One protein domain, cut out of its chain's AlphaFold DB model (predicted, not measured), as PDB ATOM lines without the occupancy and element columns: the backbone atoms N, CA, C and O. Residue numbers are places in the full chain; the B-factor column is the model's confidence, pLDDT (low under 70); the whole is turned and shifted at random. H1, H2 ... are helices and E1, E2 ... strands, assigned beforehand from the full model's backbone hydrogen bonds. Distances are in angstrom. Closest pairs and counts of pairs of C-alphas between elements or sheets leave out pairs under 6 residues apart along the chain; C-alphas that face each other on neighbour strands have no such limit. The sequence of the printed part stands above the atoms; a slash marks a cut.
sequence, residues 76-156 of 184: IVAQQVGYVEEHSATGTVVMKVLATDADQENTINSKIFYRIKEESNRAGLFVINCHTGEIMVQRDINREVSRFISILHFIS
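What this domain is: This is residues 76 to 156 of the 184 residues of the protein "Desmoglein-1-like" of Acanthochromis polyacanthus (spiny chromis) (UniProt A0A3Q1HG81). With little regular structure, the domain is a rod of long loops and a small, curled antiparallel sheet, E1 E2 E4 E3; residues 138 to 156 fold back along it, and 154 to 155 pair with 113 to 114. The 81 printed residues, mostly strand in class, have 23 in named elements: E1, E2, H1, E3, E4. It is only just compact, close to loose: radius of gyration of the C-alphas 13.8 A, spans 45 by 21 by 17 A.

How they stand to each other: E2, residues 93 to 100, is staggered: 93 to 96 pair with E4, residues 134 to 137 (N 94 and O 135, 2.8 A), and 97 to 99 with E1, residues 76 to 79 (N 98 and O 78, 2.9 A), at 156 and 166 degrees. E4 and E3, residues 126 to 128, form a hairpin at 157 degrees (N 136 and O 127, 2.8 A), as do E1 and E2. H1, residues 118 to 121, too short for an O i to N i+4 pair, is not on the sheet. E2, H1, E3 make a split strand-helix-strand unit, E4 between its same-way strands, its crossover right-handed.

Where its parts are: E2 measures 20.7 A, E4 10.2 A. C-alpha 76 is at (33.707, -28.893, 49.174), C-alpha 137 at (50.199, -32.500, 36.028).

The domain as a whole: The farthest C-alphas, Gln 104 and Glu 144, are 45.9 A apart. The printed part has no cut; links E1 to E2 and E2 to H1 are long. pLDDT is under 70 at 120, 122 and 142 to 156.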
ATOM      1  N   ILE A  76      32.725 -29.866  49.682       82.62
ATOM      2  CA  ILE A  76      33.707 -28.893  49.174       82.62
ATOM      3  C   ILE A  76      33.418 -27.532  49.786       82.62
ATOM      4  O   ILE A  76      32.372 -26.942  49.524       82.62
ATOM      5  N   VAL A  77      34.396 -26.998  50.504       86.69
ATOM      6  CA  VAL A  77      34.342 -25.635  51.043       86.69
ATOM      7  C   VAL A  77      35.143 -24.653  50.200       86.69
ATOM      8  O   VAL A  77      34.845 -23.461  50.192       86.69
ATOM      9  N   ALA A  78      36.140 -25.133  49.450       77.31
ATOM     10  CA  ALA A  78      36.869 -24.307  48.500       77.31
ATOM     11  C   ALA A  78      37.379 -25.124  47.311       77.31
ATOM     12  O   ALA A  78      38.020 -26.165  47.460       77.31
ATOM     13  N   GLN A  79      37.147 -24.592  46.116       74.50
ATOM     14  CA  GLN A  79      37.752 -25.073  44.885       74.50
ATOM     15  C   GLN A  79      38.217 -23.866  44.081       74.50
ATOM     16  O   GLN A  79      37.419 -23.008  43.708       74.50
ATOM     17  N   GLN A  80      39.520 -23.789  43.827       70.06
ATOM     18  CA  GLN A  80      40.072 -22.760  42.955       70.06
ATOM     19  C   GLN A  80      40.040 -23.252  41.512       70.06
ATOM     20  O   GLN A  80      40.308 -24.424  41.243       70.06
ATOM     21  N   VAL A  81      39.723 -22.356  40.578       73.50
ATOM     22  CA  VAL A  81      39.929 -22.636  39.155       73.50
ATOM     23  C   VAL A  81      41.431 -22.613  38.904       73.50
ATOM     24  O   VAL A  81      42.069 -21.573  39.057       73.50
ATOM     25  N   GLY A  82      41.990 -23.769  38.558       73.44
ATOM     26  CA  GLY A  82      43.391 -23.895  38.184       73.44
ATOM     27  C   GLY A  82      43.601 -23.625  36.702       73.44
ATOM     28  O   GLY A  82      42.853 -24.128  35.863       73.44
ATOM     29  N   TYR A  83      44.649 -22.872  36.387       76.56
ATOM     30  CA  TYR A  83      45.152 -22.700  35.028       76.56
ATOM     31  C   TYR A  83      46.555 -23.290  34.965       76.56
ATOM     32  O   TYR A  83      47.337 -23.142  35.901       76.56
ATOM     33  N   VAL A  84      46.867 -23.973  33.869       82.62
ATOM     34  CA  VAL A  84      48.174 -24.587  33.651       82.62
ATOM     35  C   VAL A  84      48.588 -24.365  32.206       82.62
ATOM     36  O   VAL A  84      47.768 -24.498  31.295       82.62
ATOM     37  N   GLU A  85      49.843 -23.978  32.006       78.62
ATOM     38  CA  GLU A  85      50.403 -23.788  30.671       78.62
ATOM     39  C   GLU A  85      50.642 -25.144  30.002       78.62
ATOM     40  O   GLU A  85      50.925 -26.151  30.663       78.62
ATOM     41  N   GLU A  86      50.530 -25.187  28.678       79.56
ATOM     42  CA  GLU A  86      50.949 -26.364  27.918       79.56
ATOM     43  C   GLU A  86      52.431 -26.664  28.156       79.56
ATOM     44  O   GLU A  86      53.218 -25.772  28.463       79.56
ATOM     45  N   HIS A  87      52.803 -27.943  28.072       81.44
ATOM     46  CA  HIS A  87      54.161 -28.412  28.377       81.44
ATOM     47  C   HIS A  87      54.662 -28.091  29.799       81.44
ATOM     48  O   HIS A  87      55.859 -28.195  30.068       81.44
ATOM     49  N   SER A  88      53.761 -27.748  30.729       86.06
ATOM     50  CA  SER A  88      54.104 -27.672  32.150       86.06
ATOM     51  C   SER A  88      54.710 -28.989  32.627       86.06
ATOM     52  O   SER A  88      54.229 -30.070  32.281       86.06
ATOM     53  N   ALA A  89      55.746 -28.889  33.459       90.31
ATOM     54  CA  ALA A  89      56.428 -30.053  33.998       90.31
ATOM     55  C   ALA A  89      55.464 -30.982  34.759       90.31
ATOM     56  O   ALA A  89      54.543 -30.543  35.452       90.31
ATOM     57  N   THR A  90      55.718 -32.289  34.671       90.50
ATOM     58  CA  THR A  90      55.041 -33.270  35.527       90.50
ATOM     59  C   THR A  90      55.300 -32.926  36.998       90.50
ATOM     60  O   THR A  90      56.431 -32.647  37.387       90.50
ATOM     61  N   GLY A  91      54.246 -32.935  37.810       90.75
ATOM     62  CA  GLY A  91      54.269 -32.518  39.212       90.75
ATOM     63  C   GLY A  91      53.882 -31.055  39.449       90.75
ATOM     64  O   GLY A  91      53.670 -30.688  40.602       90.75
ATOM     65  N   THR A  92      53.724 -30.225  38.408       89.50
ATOM     66  CA  THR A  92      53.218 -28.852  38.581       89.50
ATOM     67  C   THR A  92      51.826 -28.880  39.209       89.50
ATOM     68  O   THR A  92      50.908 -29.497  38.666       89.50
ATOM     69  N   VAL A  93      51.668 -28.207  40.353       90.25
ATOM     70  CA  VAL A  93      50.382 -28.057  41.045       90.25
ATOM     71  C   VAL A  93      49.513 -27.071  40.271       90.25
ATOM     72  O   VAL A  93      49.903 -25.930  40.044       90.25
ATOM     73  N   VAL A  94      48.327 -27.520  39.877       88.00
ATOM     74  CA  VAL A  94      47.370 -26.752  39.070       88.00
ATOM     75  C   VAL A  94      46.323 -26.093  39.953       88.00
ATOM     76  O   VAL A  94      45.956 -24.939  39.753       88.00
ATOM     77  N   MET A  95      45.820 -26.840  40.933       85.12
ATOM     78  CA  MET A  95      44.820 -26.366  41.880       85.12
ATOM     79  C   MET A  95      44.766 -27.267  43.107       85.12
ATOM     80  O   MET A  95      45.296 -28.377  43.111       85.12
ATOM     81  N   LYS A  96      44.056 -26.799  44.129       84.94
ATOM     82  CA  LYS A  96      43.753 -27.563  45.333       84.94
ATOM     83  C   LYS A  96      42.251 -27.578  45.566       84.94
ATOM     84  O   LYS A  96      41.589 -26.546  45.436       84.94
ATOM     85  N   VAL A  97      41.729 -28.753  45.890       84.44
ATOM     86  CA  VAL A  97      40.353 -28.941  46.351       84.44
ATOM     87  C   VAL A  97      40.393 -29.098  47.860       84.44
ATOM     88  O   VAL A  97      41.158 -29.910  48.373       84.44
ATOM     89  N   LEU A  98      39.571 -28.322  48.560       86.75
ATOM     90  CA  LEU A  98      39.394 -28.432  49.998       86.75
ATOM     91  C   LEU A  98      37.972 -28.897  50.289       86.75
ATOM     92  O   LEU A  98      37.005 -28.214  49.937       86.75
ATOM     93  N   ALA A  99      37.868 -30.043  50.950       86.88
ATOM     94  CA  ALA A  99      36.632 -30.549  51.510       86.88
ATOM     95  C   ALA A  99      36.736 -30.663  53.035       86.88
ATOM     96  O   ALA A  99      37.829 -30.831  53.578       86.88
ATOM     97  N   THR A 100      35.593 -30.567  53.702       89.31
ATOM     98  CA  THR A 100      35.436 -30.763  55.145       89.31
ATOM     99  C   THR A 100      34.323 -31.758  55.397       89.31
ATOM    100  O   THR A 100      33.352 -31.792  54.646       89.31
ATOM    101  N   ASP A 101      34.456 -32.519  56.467       90.88
ATOM    102  CA  ASP A 101      33.436 -33.425  56.968       90.88
ATOM    103  C   ASP A 101      33.032 -32.930  58.360       90.88
ATOM    104  O   ASP A 101      33.899 -32.465  59.106       90.88
ATOM    105  N   ALA A 102      31.732 -32.909  58.651       93.75
ATOM    106  CA  ALA A 102      31.221 -32.350  59.899       93.75
ATOM    107  C   ALA A 102      31.312 -33.340  61.067       93.75
ATOM    108  O   ALA A 102      31.242 -32.883  62.212       93.75
ATOM    109  N   ASP A 103      31.522 -34.631  60.785       92.81
ATOM    110  CA  ASP A 103      31.727 -35.685  61.778       92.81
ATOM    111  C   ASP A 103      32.943 -35.395  62.677       92.81
ATOM    112  O   ASP A 103      33.756 -34.494  62.434       92.81
ATOM    113  N   GLN A 104      33.097 -36.156  63.758       92.62
ATOM    114  CA  GLN A 104      34.129 -35.899  64.756       92.62
ATOM    115  C   GLN A 104      35.540 -35.893  64.151       92.62
ATOM    116  O   GLN A 104      36.058 -36.910  63.681       92.62
ATOM    117  N   GLU A 105      36.210 -34.745  64.276       92.00
ATOM    118  CA  GLU A 105      37.577 -34.551  63.803       92.00
ATOM    119  C   GLU A 105      38.550 -35.598  64.366       92.00
ATOM    120  O   GLU A 105      38.465 -36.026  65.521       92.00
ATOM    121  N   ASN A 106      39.551 -35.955  63.559       88.88
ATOM    122  CA  ASN A 106      40.597 -36.935  63.881       88.88
ATOM    123  C   ASN A 106      40.099 -38.381  64.058       88.88
ATOM    124  O   ASN A 106      40.879 -39.249  64.464       88.88
ATOM    125  N   THR A 107      38.845 -38.673  63.714       88.62
ATOM    126  CA  THR A 107      38.323 -40.045  63.637       88.62
ATOM    127  C   THR A 107      38.379 -40.570  62.199       88.62
ATOM    128  O   THR A 107      38.929 -39.927  61.309       88.62
ATOM    129  N   ILE A 108      37.888 -41.790  61.962       88.81
ATOM    130  CA  ILE A 108      37.714 -42.302  60.595       88.81
ATOM    131  C   ILE A 108      36.518 -41.654  59.885       88.81
ATOM    132  O   ILE A 108      36.542 -41.582  58.661       88.81
ATOM    133  N   ASN A 109      35.537 -41.153  60.639       86.12
ATOM    134  CA  ASN A 109      34.306 -40.580  60.104       86.12
ATOM    135  C   ASN A 109      34.614 -39.266  59.375       86.12
ATOM    136  O   ASN A 109      34.285 -39.114  58.208       86.12
ATOM    137  N   SER A 110      35.474 -38.424  59.959       88.06
ATOM    138  CA  SER A 110      35.896 -37.170  59.325       88.06
ATOM    139  C   SER A 110      37.077 -37.298  58.336       88.06
ATOM    140  O   SER A 110      37.666 -36.283  57.940       88.06
ATOM    141  N   LYS A 111      37.545 -38.514  57.997       87.75
ATOM    142  CA  LYS A 111      38.725 -38.705  57.124       87.75
ATOM    143  C   LYS A 111      38.337 -38.679  55.652       87.75
ATOM    144  O   LYS A 111      37.654 -39.564  55.147       87.75
ATOM    145  N   ILE A 112      38.898 -37.714  54.931       85.31
ATOM    146  CA  ILE A 112      38.593 -37.477  53.520       85.31
ATOM    147  C   ILE A 112      39.695 -38.037  52.625       85.31
ATOM    148  O   ILE A 112      40.875 -37.748  52.826       85.31
ATOM    149  N   PHE A 113      39.287 -38.759  51.578       86.44
ATOM    150  CA  PHE A 113      40.167 -39.166  50.490       86.44
ATOM    151  C   PHE A 113      39.706 -38.600  49.147       86.44
ATOM    152  O   PHE A 113      38.547 -38.728  48.743       86.44
ATOM    153  N   TYR A 114      40.644 -37.994  48.425       81.94
ATOM    154  CA  TYR A 114      40.385 -37.355  47.139       81.94
ATOM    155  C   TYR A 114      40.677 -38.293  45.964       81.94
ATOM    156  O   TYR A 114      41.691 -38.993  45.939       81.94
ATOM    157  N   ARG A 115      39.816 -38.266  44.938       83.81
ATOM    158  CA  ARG A 115      40.030 -38.991  43.680       83.81
ATOM    159  C   ARG A 115      39.439 -38.236  42.492       83.81
ATOM    160  O   ARG A 115      38.353 -37.672  42.575       83.81
ATOM    161  N   ILE A 116      40.130 -38.279  41.353       79.69
ATOM    162  CA  ILE A 116      39.591 -37.794  40.078       79.69
ATOM    163  C   ILE A 116      38.747 -38.907  39.444       79.69
ATOM    164  O   ILE A 116      39.207 -40.043  39.318       79.69
ATOM    165  N   LYS A 117      37.517 -38.591  39.022       77.75
ATOM    166  CA  LYS A 117      36.697 -39.518  38.228       77.75
ATOM    167  C   LYS A 117      37.417 -39.896  36.935       77.75
ATOM    168  O   LYS A 117      37.937 -39.034  36.235       77.75
ATOM    169  N   GLU A 118      37.373 -41.175  36.577       75.12
ATOM    170  CA  GLU A 118      38.010 -41.679  35.353       75.12
ATOM    171  C   GLU A 118      37.458 -40.997  34.095       75.12
ATOM    172  O   GLU A 118      38.212 -40.639  33.194       75.12
ATOM    173  N   GLU A 119      36.152 -40.719  34.069       70.50
ATOM    174  CA  GLU A 119      35.488 -40.007  32.973       70.50
ATOM    175  C   GLU A 119      36.049 -38.600  32.748       70.50
ATOM    176  O   GLU A 119      36.144 -38.152  31.606       70.50
ATOM    177  N   SER A 120      36.457 -37.940  33.831       69.00
ATOM    178  CA  SER A 120      37.062 -36.612  33.829       69.00
ATOM    179  C   SER A 120      38.534 -36.638  33.423       69.00
ATOM    180  O   SER A 120      39.071 -35.620  33.013       69.00
ATOM    181  N   ASN A 121      39.208 -37.782  33.529       74.81
ATOM    182  CA  ASN A 121      40.651 -37.895  33.324       74.81
ATOM    183  C   ASN A 121      41.014 -39.067  32.410       74.81
ATOM    184  O   ASN A 121      41.975 -39.791  32.658       74.81
ATOM    185  N   ARG A 122      40.251 -39.250  31.325       68.12
ATOM    186  CA  ARG A 122      40.452 -40.354  30.366       68.12
ATOM    187  C   ARG A 122      41.859 -40.384  29.771       68.12
ATOM    188  O   ARG A 122      42.398 -41.454  29.517       68.12
ATOM    189  N   ALA A 123      42.454 -39.211  29.568       76.00
ATOM    190  CA  ALA A 123      43.814 -39.071  29.055       76.00
ATOM    191  C   ALA A 123      44.901 -39.242  30.141       76.00
ATOM    192  O   ALA A 123      46.084 -39.342  29.813       76.00
ATOM    193  N   GLY A 124      44.520 -39.305  31.425       81.06
ATOM    194  CA  GLY A 124      45.455 -39.429  32.544       81.06
ATOM    195  C   GLY A 124      46.407 -38.236  32.665       81.06
ATOM    196  O   GLY A 124      47.570 -38.427  33.011       81.06
ATOM    197  N   LEU A 125      45.942 -37.035  32.308       82.75
ATOM    198  CA  LEU A 125      46.754 -35.812  32.269       82.75
ATOM    199  C   LEU A 125      47.006 -35.237  33.659       82.75
ATOM    200  O   LEU A 125      48.034 -34.602  33.878       82.75
ATOM    201  N   PHE A 126      46.088 -35.479  34.595       85.19
ATOM    202  CA  PHE A 126      46.185 -34.984  35.961       85.19
ATOM    203  C   PHE A 126      46.177 -36.121  36.977       85.19
ATOM    204  O   PHE A 126      45.614 -37.189  36.745       85.19
ATOM    205  N   VAL A 127      46.766 -35.868  38.133       88.38
ATOM    206  CA  VAL A 127      46.679 -36.713  39.322       88.38
ATOM    207  C   VAL A 127      46.253 -35.847  40.497       88.38
ATOM    208  O   VAL A 127      46.539 -34.655  40.512       88.38
ATOM    209  N   ILE A 128      45.548 -36.423  41.465       86.81
ATOM    210  CA  ILE A 128      45.220 -35.747  42.723       86.81
ATOM    211  C   ILE A 128      45.917 -36.461  43.873       86.81
ATOM    212  O   ILE A 128      45.909 -37.692  43.939       86.81
ATOM    213  N   ASN A 129      46.508 -35.698  44.784       90.50
ATOM    214  CA  ASN A 129      46.964 -36.237  46.052       90.50
ATOM    215  C   ASN A 129      45.736 -36.610  46.895       90.50
ATOM    216  O   ASN A 129      44.913 -35.756  47.227       90.50
ATOM    217  N   CYS A 130      45.624 -37.890  47.246       86.56
ATOM    218  CA  CYS A 130      44.463 -38.426  47.946       86.56
ATOM    219  C   CYS A 130      44.285 -37.894  49.373       86.56
ATOM    220  O   CYS A 130      43.180 -38.005  49.885       86.56
ATOM    221  N   HIS A 131      45.306 -37.292  49.988       87.56
ATOM    222  CA  HIS A 131      45.230 -36.717  51.336       87.56
ATOM    223  C   HIS A 131      45.141 -35.187  51.314       87.56
ATOM    224  O   HIS A 131      44.448 -34.600  52.138       87.56
ATOM    225  N   THR A 132      45.847 -34.526  50.387       89.38
ATOM    226  CA  THR A 132      45.929 -33.053  50.365       89.38
ATOM    227  C   THR A 132      44.935 -32.396  49.411       89.38
ATOM    228  O   THR A 132      44.714 -31.194  49.521       89.38
ATOM    229  N   GLY A 133      44.358 -33.143  48.464       86.69
ATOM    230  CA  GLY A 133      43.461 -32.591  47.444       86.69
ATOM    231  C   GLY A 133      44.172 -31.749  46.376       86.69
ATOM    232  O   GLY A 133      43.516 -31.060  45.594       86.69
ATOM    233  N   GLU A 134      45.507 -31.779  46.328       90.56
ATOM    234  CA  GLU A 134      46.308 -31.074  45.321       90.56
ATOM    235  C   GLU A 134      46.286 -31.822  43.995       90.56
ATOM    236  O   GLU A 134      46.645 -32.997  43.918       90.56
ATOM    237  N   ILE A 135      45.861 -31.122  42.948       87.50
ATOM    238  CA  ILE A 135      45.801 -31.624  41.583       87.50
ATOM    239  C   ILE A 135      47.066 -31.190  40.859       87.50
ATOM    240  O   ILE A 135      47.392 -30.003  40.820       87.50
ATOM    241  N   MET A 136      47.763 -32.154  40.272       89.19
ATOM    242  CA  MET A 136      49.056 -31.976  39.627       89.19
ATOM    243  C   MET A 136      49.047 -32.524  38.206       89.19
ATOM    244  O   MET A 136      48.302 -33.452  37.885       89.19
ATOM    245  N   VAL A 137      49.914 -31.970  37.365       89.56
ATOM    246  CA  VAL A 137      50.199 -32.500  36.028       89.56
ATOM    247  C   VAL A 137      50.865 -33.872  36.152       89.56
ATOM    248  O   VAL A 137      51.858 -34.017  36.856       89.56
ATOM    249  N   GLN A 138      50.333 -34.879  35.465       88.19
ATOM    250  CA  GLN A 138      50.866 -36.247  35.444       88.19
ATOM    251  C   GLN A 138      51.585 -36.572  34.129       88.19
ATOM    252  O   GLN A 138      52.435 -37.463  34.089       88.19
ATOM    253  N   ARG A 139      51.194 -35.903  33.041       83.81
ATOM    254  CA  ARG A 139      51.714 -36.096  31.684       83.81
ATOM    255  C   ARG A 139      51.725 -34.769  30.948       83.81
ATOM    256  O   ARG A 139      50.961 -33.875  31.302       83.81
ATOM    257  N   ASP A 140      52.530 -34.691  29.894       79.62
ATOM    258  CA  ASP A 140      52.610 -33.502  29.053       79.62
ATOM    259  C   ASP A 140      51.231 -33.098  28.526       79.62
ATOM    260  O   ASP A 140      50.501 -33.884  27.912       79.62
ATOM    261  N   ILE A 141      50.882 -31.841  28.787       75.25
ATOM    262  CA  ILE A 141      49.621 -31.241  28.369       75.25
ATOM    263  C   ILE A 141      49.848 -30.576  27.020       75.25
ATOM    264  O   ILE A 141      50.680 -29.678  26.906       75.25
ATOM    265  N   ASN A 142      49.073 -30.989  26.018       68.56
ATOM    266  CA  ASN A 142      48.996 -30.324  24.723       68.56
ATOM    267  C   ASN A 142      47.581 -29.759  24.530       68.56
ATOM    268  O   ASN A 142      46.591 -30.501  24.485       68.56
ATOM    269  N   ARG A 143      47.493 -28.430  24.416       61.84
ATOM    270  CA  ARG A 143      46.238 -27.672  24.331       61.84
ATOM    271  C   ARG A 143      45.410 -28.009  23.090       61.84
ATOM    272  O   ARG A 143      44.187 -27.847  23.110       61.84
ATOM    273  N   GLU A 144      46.036 -28.512  22.028       59.50
ATOM    274  CA  GLU A 144      45.336 -28.908  20.801       59.50
ATOM    275  C   GLU A 144      44.467 -30.169  20.976       59.50
ATOM    276  O   GLU A 144      43.581 -30.420  20.161       59.50
ATOM    277  N   VAL A 145      44.658 -30.922  22.068       54.81
ATOM    278  CA  VAL A 145      43.997 -32.216  22.318       54.81
ATOM    279  C   VAL A 145      42.975 -32.155  23.465       54.81
ATOM    280  O   VAL A 145      42.068 -32.983  23.532       54.81
ATOM    281  N   SER A 146      43.063 -31.193  24.389       52.59
ATOM    282  CA  SER A 146      42.143 -31.099  25.537       52.59
ATOM    283  C   SER A 146      41.975 -29.656  26.006       52.59
ATOM    284  O   SER A 146      42.924 -29.030  26.465       52.59
ATOM    285  N   ARG A 147      40.754 -29.114  25.884       51.53
ATOM    286  CA  ARG A 147      40.455 -27.704  26.205       51.53
ATOM    287  C   ARG A 147      39.886 -27.478  27.606       51.53
ATOM    288  O   ARG A 147      40.067 -26.392  28.135       51.53
ATOM    289  N   PHE A 148      39.217 -28.470  28.199       47.44
ATOM    290  CA  PHE A 148      38.585 -28.359  29.517       47.44
ATOM    291  C   PHE A 148      38.498 -29.729  30.193       47.44
ATOM    292  O   PHE A 148      38.144 -30.711  29.542       47.44
ATOM    293  N   ILE A 149      38.785 -29.788  31.497       53.00
ATOM    294  CA  ILE A 149      38.579 -30.979  32.327       53.00
ATOM    295  C   ILE A 149      37.751 -30.601  33.559       53.00
ATOM    296  O   ILE A 149      38.138 -29.735  34.336       53.00
ATOM    297  N   SER A 150      36.606 -31.263  33.740       47.06
ATOM    298  CA  SER A 150      35.732 -31.103  34.911       47.06
ATOM    299  C   SER A 150      35.952 -32.268  35.870       47.06
ATOM    300  O   SER A 150      35.605 -33.393  35.534       47.06
ATOM    301  N   ILE A 151      36.517 -32.028  37.054       49.97
ATOM    302  CA  ILE A 151      36.889 -33.054  38.047       49.97
ATOM    303  C   ILE A 151      35.879 -33.012  39.197       49.97
ATOM    304  O   ILE A 151      35.869 -32.002  39.885       49.97
ATOM    305  N   LEU A 152      35.060 -34.055  39.439       45.59
ATOM    306  CA  LEU A 152      34.208 -34.110  40.651       45.59
ATOM    307  C   LEU A 152      33.716 -35.522  41.048       45.59
ATOM    308  O   LEU A 152      32.864 -36.078  40.358       45.59
ATOM    309  N   HIS A 153      34.194 -36.062  42.182       50.97
ATOM    310  CA  HIS A 153      33.419 -36.746  43.252       50.97
ATOM    311  C   HIS A 153      34.326 -37.145  44.434       50.97
ATOM    312  O   HIS A 153      35.476 -37.525  44.228       50.97
ATOM    313  N   PHE A 154      33.765 -37.127  45.648       49.94
ATOM    314  CA  PHE A 154      34.386 -37.622  46.883       49.94
ATOM    315  C   PHE A 154      34.030 -39.087  47.112       49.94
ATOM    316  O   PHE A 154      32.959 -39.538  46.709       49.94
ATOM    317  N   ILE A 155      34.924 -39.817  47.773       47.59
ATOM    318  CA  ILE A 155      34.589 -41.090  48.408       47.59
ATOM    319  C   ILE A 155      34.728 -40.839  49.908       47.59
ATOM    320  O   ILE A 155      35.842 -40.838  50.422       47.59
ATOM    321  N   SER A 156      33.608 -40.580  50.585       44.19
ATOM    322  CA  SER A 156      33.510 -40.920  52.006       44.19
ATOM    323  C   SER A 156      33.054 -42.363  52.091       44.19
ATOM    324  O   SER A 156      32.219 -42.813  51.298       44.19
TER     325      SER A 156